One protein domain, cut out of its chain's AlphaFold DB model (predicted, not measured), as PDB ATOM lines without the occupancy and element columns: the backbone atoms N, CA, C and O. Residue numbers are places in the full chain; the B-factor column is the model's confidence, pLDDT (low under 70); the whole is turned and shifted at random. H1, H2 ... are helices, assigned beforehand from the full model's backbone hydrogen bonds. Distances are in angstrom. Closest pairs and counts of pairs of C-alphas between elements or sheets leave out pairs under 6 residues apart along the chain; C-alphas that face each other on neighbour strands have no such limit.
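This is residues 139 to 152 and 164 to 254 of the 254 residues of an uncharacterized protein of Lentisphaerae bacterium RIFOXYA12_FULL_48_11 (UniProt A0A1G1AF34). Two long helices, H2 and H5, run the same way side by side, and the shorter H4 runs against both, making a three-helix up-and-down bundle whose centres form a triangle. H3 folds back along the far part of H2 and is followed, nearly in one line, by H4, while H1 meets the beginning of H2 and extends away as an arm, its residues 147 to 151 and Arg 152 sticking out. The link of residues 198 to 209 makes a long loop between H3 and H4, and a tail, residues 246 to 254, folds back after H5. The printed part has 105 residues with five named helices, H1 to H5 in chain order, and no named strand; its class is all helix. It is compact, with a radius of gyration of the C-alphas of 14.4 A, and spans 46 by 32 by 23 A.

H1, residues 139 to 151, begins with C-alpha 139 at (-17.229, -5.920, 22.347) and is 18.6 A long. H2, residues 164 to 184, is the longest helix, at 30.1 A, and begins with C-alpha 164 at (-19.165, -4.441, 31.614). H3 is residues 189 to 197, and H4 is residues 210 to 220. H5, residues 226 to 245, is 27.3 A long and ends with C-alpha 245 at (-20.641, -32.056, 44.113).

H2 is the hub and touches the four other helices. With residue 164 alone it touches residues 141 to 145 of H1, at a steep tilt of 49 degrees, opposite ways; the closest C-alphas, of Phe 141 and Met 164, are 5.2 A apart. H2 and H3 form a helical hairpin at a shallow tilt of 22 degrees; residues 175 to 183 alone of H2 touch H3, closest at the C-alphas of Ala 179 and Ala 192, 4.1 A. H2 touches H4 at a shallow tilt of 30 degrees, opposite ways, with the C-alphas of Ala 172 and Ala 210 closest at 4.1 A. H2 and H5 touch and run the same way at 27 degrees, a shallow tilt; their closest C-alphas, of Tyr 169 and Trp 226, are 7.1 A apart. H3 and H4 touch and run the same way at a shallow tilt of 9 degrees, closest at the C-alphas of Leu 196 and Ala 210, 4.8 A. H4 and H5 form a second helical hairpin, at a shallow tilt of 34 degrees, only just short of steep, with the C-alphas of Asn 218 and Ala 227 closest at 4.2 A. H3 and H5 are close but not clearly touching, and H1 is apart from H3, H4 and H5. In H1, H2, H3, H4 and H5 every O i to N i+4 pair is within hydrogen-bond range.

The two C-alphas farthest apart, those of Lys 151 and Ser 186, are 47.2 A apart. Residues 153 to 163 are not printed, and C-alphas 152 and 164 are 15.0 A apart across this cut. The link from H3 to H4 is long; those from H2 to H3 and from H4 to H5 are tight. Mean pLDDT of the printed part is 88.6, and the model's confidence is under 70 at residue 152 and residues 248 to 254.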
ATOM      1  N   HIS A 139     -18.434  -6.586  22.849       89.94
ATOM      2  CA  HIS A 139     -17.229  -5.920  22.347       89.94
ATOM      3  C   HIS A 139     -17.195  -4.450  22.769       89.94
ATOM      4  O   HIS A 139     -16.245  -4.023  23.420       89.94
ATOM      5  N   LEU A 140     -18.286  -3.725  22.508       88.75
ATOM      6  CA  LEU A 140     -18.442  -2.328  22.900       88.75
ATOM      7  C   LEU A 140     -18.311  -2.147  24.416       88.75
ATOM      8  O   LEU A 140     -17.621  -1.244  24.876       88.75
ATOM      9  N   PHE A 141     -18.927  -3.022  25.217       91.06
ATOM     10  CA  PHE A 141     -18.798  -2.947  26.675       91.06
ATOM     11  C   PHE A 141     -17.348  -3.099  27.132       91.06
ATOM     12  O   PHE A 141     -16.945  -2.460  28.099       91.06
ATOM     13  N   LYS A 142     -16.560  -3.938  26.452       89.94
ATOM     14  CA  LYS A 142     -15.139  -4.129  26.758       89.94
ATOM     15  C   LYS A 142     -14.307  -2.907  26.376       89.94
ATOM     16  O   LYS A 142     -13.415  -2.537  27.135       89.94
ATOM     17  N   GLU A 143     -14.589  -2.293  25.232       88.12
ATOM     18  CA  GLU A 143     -13.933  -1.051  24.805       88.12
ATOM     19  C   GLU A 143     -14.209   0.078  25.803       88.12
ATOM     20  O   GLU A 143     -13.268   0.676  26.324       88.12
ATOM     21  N   LEU A 144     -15.481   0.277  26.167       87.25
ATOM     22  CA  LEU A 144     -15.900   1.247  27.180       87.25
ATOM     23  C   LEU A 144     -15.244   0.990  28.543       87.25
ATOM     24  O   LEU A 144     -14.753   1.918  29.179       87.25
ATOM     25  N   ASP A 145     -15.207  -0.264  29.001       87.44
ATOM     26  CA  ASP A 145     -14.578  -0.634  30.276       87.44
ATOM     27  C   ASP A 145     -13.065  -0.378  30.283       87.44
ATOM     28  O   ASP A 145     -12.523   0.050  31.305       87.44
ATOM     29  N   THR A 146     -12.395  -0.592  29.147       86.56
ATOM     30  CA  THR A 146     -10.965  -0.297  28.977       86.56
ATOM     31  C   THR A 146     -10.723   1.211  29.037       86.56
ATOM     32  O   THR A 146      -9.885   1.664  29.813       86.56
ATOM     33  N   GLU A 147     -11.519   2.001  28.311       83.00
ATOM     34  CA  GLU A 147     -11.419   3.465  28.338       83.00
ATOM     35  C   GLU A 147     -11.664   4.025  29.750       83.00
ATOM     36  O   GLU A 147     -10.941   4.916  30.203       83.00
ATOM     37  N   LEU A 148     -12.641   3.481  30.485       81.81
ATOM     38  CA  LEU A 148     -12.905   3.874  31.872       81.81
ATOM     39  C   LEU A 148     -11.738   3.538  32.801       81.81
ATOM     40  O   LEU A 148     -11.417   4.341  33.675       81.81
ATOM     41  N   HIS A 149     -11.087   2.386  32.616       79.00
ATOM     42  CA  HIS A 149      -9.887   2.026  33.372       79.00
ATOM     43  C   HIS A 149      -8.711   2.959  33.075       79.00
ATOM     44  O   HIS A 149      -8.015   3.367  34.008       79.00
ATOM     45  N   ASP A 150      -8.505   3.332  31.814       74.62
ATOM     46  CA  ASP A 150      -7.422   4.236  31.425       74.62
ATOM     47  C   ASP A 150      -7.652   5.652  31.978       74.62
ATOM     48  O   ASP A 150      -6.721   6.284  32.489       74.62
ATOM     49  N   LYS A 151      -8.909   6.115  31.983       70.19
ATOM     50  CA  LYS A 151      -9.324   7.408  32.556       70.19
ATOM     51  C   LYS A 151      -9.391   7.424  34.085       70.19
ATOM     52  O   LYS A 151      -9.266   8.494  34.682       70.19
ATOM     53  N   ARG A 152      -9.496   6.261  34.740       59.69
ATOM     54  CA  ARG A 152      -9.485   6.116  36.213       59.69
ATOM     55  C   ARG A 152      -8.233   6.710  36.867       59.69
ATOM     56  O   ARG A 152      -8.262   7.045  38.045       59.69
ATOM     57  N   MET A 164     -19.792  -3.131  31.453       91.12
ATOM     58  CA  MET A 164     -19.165  -4.441  31.614       91.12
ATOM     59  C   MET A 164     -19.493  -5.068  32.973       91.12
ATOM     60  O   MET A 164     -19.710  -6.275  33.042       91.12
ATOM     61  N   ALA A 165     -19.565  -4.285  34.052       89.94
ATOM     62  CA  ALA A 165     -19.917  -4.818  35.368       89.94
ATOM     63  C   ALA A 165     -21.339  -5.404  35.361       89.94
ATOM     64  O   ALA A 165     -21.558  -6.541  35.780       89.94
ATOM     65  N   GLU A 166     -22.281  -4.649  34.804       91.44
ATOM     66  CA  GLU A 166     -23.701  -5.006  34.734       91.44
ATOM     67  C   GLU A 166     -23.949  -6.169  33.767       91.44
ATOM     68  O   GLU A 166     -24.639  -7.132  34.100       91.44
ATOM     69  N   SER A 167     -23.302  -6.167  32.598       94.62
ATOM     70  CA  SER A 167     -23.388  -7.301  31.667       94.62
ATOM     71  C   SER A 167     -22.861  -8.602  32.277       94.62
ATOM     72  O   SER A 167     -23.454  -9.663  32.079       94.62
ATOM     73  N   ARG A 168     -21.781  -8.545  33.071       94.12
ATOM     74  CA  ARG A 168     -21.278  -9.712  33.810       94.12
ATOM     75  C   ARG A 168     -22.284 -10.213  34.833       94.12
ATOM     76  O   ARG A 168     -22.387 -11.427  34.986       94.12
ATOM     77  N   TYR A 169     -22.984  -9.310  35.514       94.38
ATOM     78  CA  TYR A 169     -23.999  -9.674  36.495       94.38
ATOM     79  C   TYR A 169     -25.143 -10.435  35.816       94.38
ATOM     80  O   TYR A 169     -25.460 -11.550  36.218       94.38
ATOM     81  N   ILE A 170     -25.681  -9.886  34.721       94.94
ATOM     82  CA  ILE A 170     -26.749 -10.510  33.922       94.94
ATOM     83  C   ILE A 170     -26.349 -11.913  33.452       94.94
ATOM     84  O   ILE A 170     -27.102 -12.865  33.653       94.94
ATOM     85  N   LEU A 171     -25.153 -12.064  32.871       95.19
ATOM     86  CA  LEU A 171     -24.659 -13.367  32.411       95.19
ATOM     87  C   LEU A 171     -24.535 -14.372  33.561       95.19
ATOM     88  O   LEU A 171     -24.909 -15.533  33.409       95.19
ATOM     89  N   ALA A 172     -24.038 -13.931  34.715       96.75
ATOM     90  CA  ALA A 172     -23.880 -14.785  35.883       96.75
ATOM     91  C   ALA A 172     -25.226 -15.247  36.453       96.75
ATOM     92  O   ALA A 172     -25.358 -16.418  36.801       96.75
ATOM     93  N   VAL A 173     -26.228 -14.362  36.498       95.81
ATOM     94  CA  VAL A 173     -27.601 -14.706  36.903       95.81
ATOM     95  C   VAL A 173     -28.193 -15.742  35.949       95.81
ATOM     96  O   VAL A 173     -28.668 -16.779  36.402       95.81
ATOM     97  N   LEU A 174     -28.089 -15.519  34.634       95.62
ATOM     98  CA  LEU A 174     -28.568 -16.465  33.622       95.62
ATOM     99  C   LEU A 174     -27.926 -17.852  33.776       95.62
ATOM    100  O   LEU A 174     -28.625 -18.864  33.762       95.62
ATOM    101  N   MET A 175     -26.603 -17.893  33.959       97.12
ATOM    102  CA  MET A 175     -25.852 -19.131  34.177       97.12
ATOM    103  C   MET A 175     -26.248 -19.833  35.482       97.12
ATOM    104  O   MET A 175     -26.462 -21.043  35.474       97.12
ATOM    105  N   GLN A 176     -26.342 -19.092  36.593       97.62
ATOM    106  CA  GLN A 176     -26.717 -19.638  37.898       97.62
ATOM    107  C   GLN A 176     -28.115 -20.257  37.842       97.62
ATOM    108  O   GLN A 176     -28.300 -21.400  38.246       97.62
ATOM    109  N   GLU A 177     -29.095 -19.527  37.320       95.69
ATOM    110  CA  GLU A 177     -30.483 -19.983  37.316       95.69
ATOM    111  C   GLU A 177     -30.701 -21.185  36.387       95.69
ATOM    112  O   GLU A 177     -31.506 -22.063  36.709       95.69
ATOM    113  N   GLU A 178     -29.993 -21.256  35.253       95.62
ATOM    114  CA  GLU A 178     -30.025 -22.445  34.390       95.62
ATOM    115  C   GLU A 178     -29.341 -23.644  35.060       95.62
ATOM    116  O   GLU A 178     -29.876 -24.751  35.027       95.62
ATOM    117  N   ALA A 179     -28.213 -23.436  35.748       97.00
ATOM    118  CA  ALA A 179     -27.568 -24.495  36.520       97.00
ATOM    119  C   ALA A 179     -28.489 -25.035  37.624       97.00
ATOM    120  O   ALA A 179     -28.645 -26.243  37.775       97.00
ATOM    121  N   GLU A 180     -29.150 -24.153  38.372       96.62
ATOM    122  CA  GLU A 180     -30.109 -24.547  39.404       96.62
ATOM    123  C   GLU A 180     -31.315 -25.292  38.824       96.62
ATOM    124  O   GLU A 180     -31.816 -26.229  39.445       96.62
ATOM    125  N   LYS A 181     -31.789 -24.905  37.634       96.06
ATOM    126  CA  LYS A 181     -32.849 -25.631  36.926       96.06
ATOM    127  C   LYS A 181     -32.405 -27.050  36.573       96.06
ATOM    128  O   LYS A 181     -33.126 -27.992  36.894       96.06
ATOM    129  N   LEU A 182     -31.224 -27.206  35.977       96.62
ATOM    130  CA  LEU A 182     -30.639 -28.509  35.649       96.62
ATOM    131  C   LEU A 182     -30.489 -29.395  36.898       96.62
ATOM    132  O   LEU A 182     -30.913 -30.549  36.885       96.62
ATOM    133  N   LEU A 183     -30.001 -28.831  38.007       95.62
ATOM    134  CA  LEU A 183     -29.870 -29.542  39.284       95.62
ATOM    135  C   LEU A 183     -31.224 -29.981  39.852       95.62
ATOM    136  O   LEU A 183     -31.389 -31.148  40.202       95.62
ATOM    137  N   ARG A 184     -32.220 -29.082  39.898       96.12
ATOM    138  CA  ARG A 184     -33.577 -29.416  40.374       96.12
ATOM    139  C   ARG A 184     -34.227 -30.514  39.544       96.12
ATOM    140  O   ARG A 184     -34.924 -31.362  40.089       96.12
ATOM    141  N   GLU A 185     -34.008 -30.497  38.234       95.12
ATOM    142  CA  GLU A 185     -34.537 -31.508  37.317       95.12
ATOM    143  C   GLU A 185     -33.676 -32.784  37.282       95.12
ATOM    144  O   GLU A 185     -34.035 -33.728  36.580       95.12
ATOM    145  N   SER A 186     -32.561 -32.831  38.028       91.06
ATOM    146  CA  SER A 186     -31.551 -33.901  37.975       91.06
ATOM    147  C   SER A 186     -31.085 -34.209  36.546       91.06
ATOM    148  O   SER A 186     -30.817 -35.355  36.186       91.06
ATOM    149  N   LYS A 187     -31.009 -33.170  35.710       88.00
ATOM    150  CA  LYS A 187     -30.582 -33.242  34.313       88.00
ATOM    151  C   LYS A 187     -29.186 -32.672  34.179       88.00
ATOM    152  O   LYS A 187     -28.916 -31.601  34.701       88.00
ATOM    153  N   ASP A 188     -28.344 -33.376  33.430       91.19
ATOM    154  CA  ASP A 188     -27.037 -32.893  32.971       91.19
ATOM    155  C   ASP A 188     -26.227 -32.164  34.069       91.19
ATOM    156  O   ASP A 188     -25.950 -30.963  34.012       91.19
ATOM    157  N   LEU A 189     -25.893 -32.912  35.128       93.38
ATOM    158  CA  LEU A 189     -25.202 -32.392  36.315       93.38
ATOM    159  C   LEU A 189     -23.835 -31.782  35.976       93.38
ATOM    160  O   LEU A 189     -23.425 -30.798  36.594       93.38
ATOM    161  N   GLU A 190     -23.145 -32.333  34.974       93.12
ATOM    162  CA  GLU A 190     -21.889 -31.765  34.487       93.12
ATOM    163  C   GLU A 190     -22.128 -30.413  33.823       93.12
ATOM    164  O   GLU A 190     -21.420 -29.456  34.141       93.12
ATOM    165  N   LYS A 191     -23.178 -30.262  33.002       95.25
ATOM    166  CA  LYS A 191     -23.499 -28.950  32.440       95.25
ATOM    167  C   LYS A 191     -23.840 -27.918  33.510       95.25
ATOM    168  O   LYS A 191     -23.389 -26.774  33.420       95.25
ATOM    169  N   ALA A 192     -24.588 -28.311  34.539       96.00
ATOM    170  CA  ALA A 192     -24.872 -27.433  35.669       96.00
ATOM    171  C   ALA A 192     -23.576 -26.966  36.351       96.00
ATOM    172  O   ALA A 192     -23.381 -25.774  36.588       96.00
ATOM    173  N   LYS A 193     -22.642 -27.887  36.598       94.69
ATOM    174  CA  LYS A 193     -21.326 -27.575  37.162       94.69
ATOM    175  C   LYS A 193     -20.520 -26.639  36.257       94.69
ATOM    176  O   LYS A 193     -19.978 -25.646  36.741       94.69
ATOM    177  N   GLU A 194     -20.474 -26.895  34.952       95.00
ATOM    178  CA  GLU A 194     -19.796 -26.032  33.976       95.00
ATOM    179  C   GLU A 194     -20.350 -24.605  33.963       95.00
ATOM    180  O   GLU A 194     -19.579 -23.651  33.872       95.00
ATOM    181  N   LEU A 195     -21.667 -24.427  34.079       96.75
ATOM    182  CA  LEU A 195     -22.280 -23.098  34.158       96.75
ATOM    183  C   LEU A 195     -21.838 -22.342  35.422       96.75
ATOM    184  O   LEU A 195     -21.590 -21.135  35.376       96.75
ATOM    185  N   LEU A 196     -21.678 -23.046  36.546       96.12
ATOM    186  CA  LEU A 196     -21.299 -22.445  37.826       96.12
ATOM    187  C   LEU A 196     -19.814 -22.068  37.898       96.12
ATOM    188  O   LEU A 196     -19.486 -20.954  38.316       96.12
ATOM    189  N   ILE A 197     -18.912 -22.969  37.495       94.31
ATOM    190  CA  ILE A 197     -17.452 -22.803  37.675       94.31
ATOM    191  C   ILE A 197     -16.648 -22.717  36.375       94.31
ATOM    192  O   ILE A 197     -15.427 -22.558  36.418       94.31
ATOM    193  N   GLY A 198     -17.312 -22.787  35.227       92.88
ATOM    194  CA  GLY A 198     -16.677 -22.802  33.917       92.88
ATOM    195  C   GLY A 198     -16.243 -24.200  33.486       92.88
ATOM    196  O   GLY A 198     -15.987 -25.089  34.304       92.88
ATOM    197  N   GLN A 199     -16.122 -24.365  32.175       90.38
ATOM    198  CA  GLN A 199     -15.663 -25.580  31.513       90.38
ATOM    199  C   GLN A 199     -14.134 -25.616  31.461       90.38
ATOM    200  O   GLN A 199     -13.495 -24.591  31.208       90.38
ATOM    201  N   GLU A 200     -13.537 -26.790  31.662       85.00
ATOM    202  CA  GLU A 200     -12.112 -26.986  31.395       85.00
ATOM    203  C   GLU A 200     -11.831 -26.969  29.892       85.00
ATOM    204  O   GLU A 200     -12.447 -27.666  29.093       85.00
ATOM    205  N   THR A 201     -10.881 -26.133  29.503       83.75
ATOM    206  CA  THR A 201     -10.370 -26.054  28.138       83.75
ATOM    207  C   THR A 201      -9.241 -27.071  27.948       83.75
ATOM    208  O   THR A 201      -8.574 -27.421  28.926       83.75
ATOM    209  N   PRO A 202      -8.926 -27.476  26.702       79.31
ATOM    210  CA  PRO A 202      -7.842 -28.427  26.417       79.31
ATOM    211  C   PRO A 202      -6.463 -28.015  26.960       79.31
ATOM    212  O   PRO A 202      -5.584 -28.850  27.129       79.31
ATOM    213  N   VAL A 203      -6.267 -26.725  27.248       79.19
ATOM    214  CA  VAL A 203      -5.023 -26.160  27.796       79.19
ATOM    215  C   VAL A 203      -5.021 -26.069  29.331       79.19
ATOM    216  O   VAL A 203      -4.237 -25.311  29.902       79.19
ATOM    217  N   GLY A 204      -5.935 -26.769  30.014       74.06
ATOM    218  CA  GLY A 204      -6.027 -26.812  31.480       74.06
ATOM    219  C   GLY A 204      -6.524 -25.517  32.138       74.06
ATOM    220  O   GLY A 204      -6.485 -25.381  33.358       74.06
ATOM    221  N   LYS A 205      -6.985 -24.533  31.353       78.69
ATOM    222  CA  LYS A 205      -7.641 -23.314  31.864       78.69
ATOM    223  C   LYS A 205      -9.149 -23.522  31.927       78.69
ATOM    224  O   LYS A 205      -9.682 -24.254  31.105       78.69
ATOM    225  N   ARG A 206      -9.854 -22.826  32.819       83.00
ATOM    226  CA  ARG A 206     -11.325 -22.811  32.826       83.00
ATOM    227  C   ARG A 206     -11.887 -21.600  32.088       83.00
ATOM    228  O   ARG A 206     -11.312 -20.510  32.163       83.00
ATOM    229  N   THR A 207     -13.007 -21.783  31.390       88.12
ATOM    230  CA  THR A 207     -13.849 -20.662  30.952       88.12
ATOM    231  C   THR A 207     -14.441 -19.950  32.174       88.12
ATOM    232  O   THR A 207     -14.324 -20.415  33.306       88.12
ATOM    233  N   THR A 208     -15.019 -18.762  31.987       91.25
ATOM    234  CA  THR A 208     -15.624 -18.032  33.112       91.25
ATOM    235  C   THR A 208     -17.021 -18.590  33.384       91.25
ATOM    236  O   THR A 208     -17.891 -18.465  32.531       91.25
ATOM    237  N   GLY A 209     -17.221 -19.208  34.551       94.94
ATOM    238  CA  GLY A 209     -18.550 -19.559  35.066       94.94
ATOM    239  C   GLY A 209     -19.170 -18.439  35.905       94.94
ATOM    240  O   GLY A 209     -18.504 -17.445  36.223       94.94
ATOM    241  N   ALA A 210     -20.429 -18.625  36.308       97.25
ATOM    242  CA  ALA A 210     -21.197 -17.668  37.107       97.25
ATOM    243  C   ALA A 210     -20.441 -17.182  38.356       97.25
ATOM    244  O   ALA A 210     -20.379 -15.980  38.618       97.25
ATOM    245  N   LEU A 211     -19.783 -18.093  39.085       96.38
ATOM    246  CA  LEU A 211     -19.033 -17.762  40.300       96.38
ATOM    247  C   LEU A 211     -17.942 -16.717  40.042       96.38
ATOM    248  O   LEU A 211     -17.816 -15.740  40.778       96.38
ATOM    249  N   GLN A 212     -17.147 -16.909  38.988       95.06
ATOM    250  CA  GLN A 212     -16.050 -15.998  38.668       95.06
ATOM    251  C   GLN A 212     -16.574 -14.645  38.173       95.06
ATOM    252  O   GLN A 212     -15.959 -13.617  38.462       95.06
ATOM    253  N   HIS A 213     -17.706 -14.616  37.462       95.88
ATOM    254  CA  HIS A 213     -18.368 -13.364  37.107       95.88
ATOM    255  C   HIS A 213     -18.786 -12.579  38.356       95.88
ATOM    256  O   HIS A 213     -18.390 -11.421  38.487       95.88
ATOM    257  N   PHE A 214     -19.493 -13.214  39.294       96.75
ATOM    258  CA  PHE A 214     -19.928 -12.570  40.534       96.75
ATOM    259  C   PHE A 214     -18.762 -12.076  41.396       96.75
ATOM    260  O   PHE A 214     -18.774 -10.934  41.853       96.75
ATOM    261  N   VAL A 215     -17.706 -12.880  41.559       94.06
ATOM    262  CA  VAL A 215     -16.521 -12.450  42.321       94.06
ATOM    263  C   VAL A 215     -15.815 -11.275  41.648       94.06
ATOM    264  O   VAL A 215     -15.416 -10.335  42.332       94.06
ATOM    265  N   ASN A 216     -15.702 -11.271  40.316       92.25
ATOM    266  CA  ASN A 216     -15.116 -10.137  39.601       92.25
ATOM    267  C   ASN A 216     -15.905  -8.848  39.840       92.25
ATOM    268  O   ASN A 216     -15.291  -7.801  40.011       92.25
ATOM    269  N   ILE A 217     -17.238  -8.913  39.873       91.75
ATOM    270  CA  ILE A 217     -18.084  -7.746  40.152       91.75
ATOM    271  C   ILE A 217     -17.851  -7.259  41.579       91.75
ATOM    272  O   ILE A 217     -17.484  -6.106  41.780       91.75
ATOM    273  N   ASN A 218     -17.968  -8.158  42.556       91.19
ATOM    274  CA  ASN A 218     -17.811  -7.822  43.967       91.19
ATOM    275  C   ASN A 218     -16.422  -7.237  44.297       91.19
ATOM    276  O   ASN A 218     -16.326  -6.303  45.086       91.19
ATOM    277  N   VAL A 219     -15.351  -7.739  43.669       88.12
ATOM    278  CA  VAL A 219     -13.972  -7.301  43.948       88.12
ATOM    279  C   VAL A 219     -13.555  -6.098  43.101       88.12
ATOM    280  O   VAL A 219     -12.988  -5.140  43.621       88.12
ATOM    281  N   ARG A 220     -13.792  -6.136  41.785       85.00
ATOM    282  CA  ARG A 220     -13.258  -5.132  40.844       85.00
ATOM    283  C   ARG A 220     -14.189  -3.943  40.657       85.00
ATOM    284  O   ARG A 220     -13.727  -2.858  40.314       85.00
ATOM    285  N   TYR A 221     -15.476  -4.141  40.925       85.12
ATOM    286  CA  TYR A 221     -16.531  -3.146  40.776       85.12
ATOM    287  C   TYR A 221     -17.271  -2.937  42.104       85.12
ATOM    288  O   TYR A 221     -18.470  -2.706  42.116       85.12
ATOM    289  N   ALA A 222     -16.550  -2.987  43.231       83.25
ATOM    290  CA  ALA A 222     -17.108  -3.006  44.591       83.25
ATOM    291  C   ALA A 222     -18.078  -1.856  44.937       83.25
ATOM    292  O   ALA A 222     -18.862  -1.980  45.872       83.25
ATOM    293  N   LYS A 223     -18.017  -0.735  44.205       79.06
ATOM    294  CA  LYS A 223     -18.886   0.437  44.391       79.06
ATOM    295  C   LYS A 223     -20.142   0.431  43.505       79.06
ATOM    296  O   LYS A 223     -20.951   1.345  43.620       79.06
ATOM    297  N   CYS A 224     -20.312  -0.538  42.601       79.25
ATOM    298  CA  CYS A 224     -21.544  -0.638  41.816       79.25
ATOM    299  C   CYS A 224     -22.676  -1.265  42.660       79.25
ATOM    300  O   CYS A 224     -22.393  -2.047  43.570       79.25
ATOM    301  N   PRO A 225     -23.959  -0.992  42.352       79.44
ATOM    302  CA  PRO A 225     -25.093  -1.512  43.136       79.44
ATOM    303  C   PRO A 225     -25.145  -3.036  43.193       79.44
ATOM    304  O   PRO A 225     -25.620  -3.635  44.153       79.44
ATOM    305  N   TRP A 226     -24.640  -3.672  42.141       84.44
ATOM    306  CA  TRP A 226     -24.680  -5.115  41.955       84.44
ATOM    307  C   TRP A 226     -23.581  -5.837  42.740       84.44
ATOM    308  O   TRP A 226     -23.583  -7.066  42.791       84.44
ATOM    309  N   ALA A 227     -22.633  -5.113  43.345       87.69
ATOM    310  CA  ALA A 227     -21.489  -5.704  44.031       87.69
ATOM    311  C   ALA A 227     -21.897  -6.517  45.264       87.69
ATOM    312  O   ALA A 227     -21.394  -7.628  45.448       87.69
ATOM    313  N   GLU A 228     -22.807  -5.995  46.092       89.69
ATOM    314  CA  GLU A 228     -23.260  -6.685  47.305       89.69
ATOM    315  C   GLU A 228     -24.014  -7.975  46.957       89.69
ATOM    316  O   GLU A 228     -23.668  -9.049  47.454       89.69
ATOM    317  N   ASP A 229     -24.998  -7.889  46.056       90.69
ATOM    318  CA  ASP A 229     -25.766  -9.059  45.618       90.69
ATOM    319  C   ASP A 229     -24.877 -10.093  44.911       90.69
ATOM    320  O   ASP A 229     -24.984 -11.288  45.176       90.69
ATOM    321  N   SER A 230     -23.904  -9.644  44.110       94.25
ATOM    322  CA  SER A 230     -22.902 -10.537  43.513       94.25
ATOM    323  C   SER A 230     -22.116 -11.309  44.574       94.25
ATOM    324  O   SER A 230     -21.877 -12.501  44.410       94.25
ATOM    325  N   GLY A 231     -21.737 -10.663  45.681       94.94
ATOM    326  CA  GLY A 231     -21.091 -11.341  46.807       94.94
ATOM    327  C   GLY A 231     -21.979 -12.444  47.394       94.94
ATOM    328  O   GLY A 231     -21.546 -13.592  47.507       94.94
ATOM    329  N   LYS A 232     -23.252 -12.125  47.665       95.81
ATOM    330  CA  LYS A 232     -24.241 -13.087  48.186       95.81
ATOM    331  C   LYS A 232     -24.443 -14.268  47.235       95.81
ATOM    332  O   LYS A 232     -24.416 -15.418  47.667       95.81
ATOM    333  N   ARG A 233     -24.591 -14.007  45.934       97.31
ATOM    334  CA  ARG A 233     -24.754 -15.044  44.903       97.31
ATOM    335  C   ARG A 233     -23.508 -15.903  44.728       97.31
ATOM    336  O   ARG A 233     -23.620 -17.114  44.565       97.31
ATOM    337  N   ALA A 234     -22.313 -15.321  44.823       97.00
ATOM    338  CA  ALA A 234     -21.076 -16.096  44.817       97.00
ATOM    339  C   ALA A 234     -21.038 -17.107  45.978       97.00
ATOM    340  O   ALA A 234     -20.648 -18.258  45.778       97.00
ATOM    341  N   ASP A 235     -21.479 -16.711  47.173       95.56
ATOM    342  CA  ASP A 235     -21.553 -17.613  48.324       95.56
ATOM    343  C   ASP A 235     -22.660 -18.668  48.176       95.56
ATOM    344  O   ASP A 235     -22.432 -19.839  48.488       95.56
ATOM    345  N   GLN A 236     -23.812 -18.304  47.601       96.88
ATOM    346  CA  GLN A 236     -24.853 -19.270  47.224       96.88
ATOM    347  C   GLN A 236     -24.313 -20.333  46.265       96.88
ATOM    348  O   GLN A 236     -24.534 -21.521  46.485       96.88
ATOM    349  N   ILE A 237     -23.547 -19.940  45.242       96.69
ATOM    350  CA  ILE A 237     -22.949 -20.888  44.297       96.69
ATOM    351  C   ILE A 237     -21.958 -21.822  44.996       96.69
ATOM    352  O   ILE A 237     -21.989 -23.025  44.752       96.69
ATOM    353  N   LYS A 238     -21.100 -21.317  45.894       94.94
ATOM    354  CA  LYS A 238     -20.192 -22.182  46.675       94.94
ATOM    355  C   LYS A 238     -20.962 -23.220  47.492       94.94
ATOM    356  O   LYS A 238     -20.551 -24.380  47.546       94.94
ATOM    357  N   LYS A 239     -22.085 -22.815  48.095       95.12
ATOM    358  CA  LYS A 239     -22.982 -23.725  48.815       95.12
ATOM    359  C   LYS A 239     -23.597 -24.764  47.873       95.12
ATOM    360  O   LYS A 239     -23.476 -25.948  48.150       95.12
ATOM    361  N   ILE A 240     -24.156 -24.347  46.731       94.81
ATOM    362  CA  ILE A 240     -24.700 -25.257  45.705       94.81
ATOM    363  C   ILE A 240     -23.647 -26.285  45.282       94.81
ATOM    364  O   ILE A 240     -23.947 -27.475  45.200       94.81
ATOM    365  N   LEU A 241     -22.411 -25.842  45.049       94.44
ATOM    366  CA  LEU A 241     -21.323 -26.718  44.631       94.44
ATOM    367  C   LEU A 241     -20.966 -27.743  45.710       94.44
ATOM    368  O   LEU A 241     -20.806 -28.918  45.399       94.44
ATOM    369  N   THR A 242     -20.909 -27.308  46.968       93.44
ATOM    370  CA  THR A 242     -20.633 -28.189  48.109       93.44
ATOM    371  C   THR A 242     -21.743 -29.217  48.306       93.44
ATOM    372  O   THR A 242     -21.455 -30.403  48.444       93.44
ATOM    373  N   ASP A 243     -23.001 -28.776  48.255       93.19
ATOM    374  CA  ASP A 243     -24.174 -29.617  48.504       93.19
ATOM    375  C   ASP A 243     -24.378 -30.676  47.402       93.19
ATOM    376  O   ASP A 243     -24.830 -31.780  47.694       93.19
ATOM    377  N   ASN A 244     -24.039 -30.364  46.142       92.69
ATOM    378  CA  ASN A 244     -24.313 -31.242  44.993       92.69
ATOM    379  C   ASN A 244     -23.086 -32.009  44.475       92.69
ATOM    380  O   ASN A 244     -23.242 -33.064  43.867       92.69
ATOM    381  N   PHE A 245     -21.871 -31.493  44.686       91.19
ATOM    382  CA  PHE A 245     -20.641 -32.056  44.113       91.19
ATOM    383  C   PHE A 245     -19.525 -32.278  45.147       91.19
ATOM    384  O   PHE A 245     -18.438 -32.731  44.782       91.19
ATOM    385  N   GLY A 246     -19.774 -31.983  46.426       86.69
ATOM    386  CA  GLY A 246     -18.796 -32.097  47.505       86.69
ATOM    387  C   GLY A 246     -17.831 -30.909  47.592       86.69
ATOM    388  O   GLY A 246     -17.927 -29.926  46.858       86.69
ATOM    389  N   ALA A 247     -16.882 -30.982  48.529       75.75
ATOM    390  CA  ALA A 247     -15.916 -29.910  48.751       75.75
ATOM    391  C   ALA A 247     -15.005 -29.720  47.523       75.75
ATOM    392  O   ALA A 247     -14.181 -30.576  47.204       75.75
ATOM    393  N   MET A 248     -15.128 -28.573  46.852       69.94
ATOM    394  CA  MET A 248     -14.311 -28.226  45.690       69.94
ATOM    395  C   MET A 248     -13.255 -27.176  46.058       69.94
ATOM    396  O   MET A 248     -13.587 -26.100  46.558       69.94
ATOM    397  N   GLN A 249     -11.978 -27.437  45.754       64.94
ATOM    398  CA  GLN A 249     -10.941 -26.399  45.789       64.94
ATOM    399  C   GLN A 249     -11.064 -25.511  44.547       64.94
ATOM    400  O   GLN A 249     -10.488 -25.792  43.498       64.94
ATOM    401  N   ILE A 250     -11.843 -24.435  44.649       65.69
ATOM    402  CA  ILE A 250     -12.045 -23.500  43.540       65.69
ATOM    403  C   ILE A 250     -11.095 -22.317  43.712       65.69
ATOM    404  O   ILE A 250     -11.300 -21.452  44.565       65.69
ATOM    405  N   GLN A 251     -10.060 -22.256  42.877       64.88
ATOM    406  CA  GLN A 251      -9.210 -21.072  42.786       64.88
ATOM    407  C   GLN A 251      -9.913 -19.997  41.956       64.88
ATOM    408  O   GLN A 251      -9.804 -19.961  40.731       64.88
ATOM    409  N   VAL A 252     -10.642 -19.109  42.630       66.38
ATOM    410  CA  VAL A 252     -11.184 -17.905  41.996       66.38
ATOM    411  C   VAL A 252     -10.067 -16.871  41.899       66.38
ATOM    412  O   VAL A 252      -9.484 -16.481  42.913       66.38
ATOM    413  N   LYS A 253      -9.749 -16.424  40.682       64.50
ATOM    414  CA  LYS A 253      -8.738 -15.376  40.488       64.50
ATOM    415  C   LYS A 253      -9.355 -14.033  40.873       64.50
ATOM    416  O   LYS A 253     -10.389 -13.671  40.316       64.50
ATOM    417  N   LYS A 254      -8.745 -13.335  41.831       51.62
ATOM    418  CA  LYS A 254      -9.103 -11.951  42.182       51.62
ATOM    419  C   LYS A 254      -8.568 -11.001  41.106       51.62
ATOM    420  O   LYS A 254      -7.434 -11.233  40.639       51.62
TER     421      LYS A 254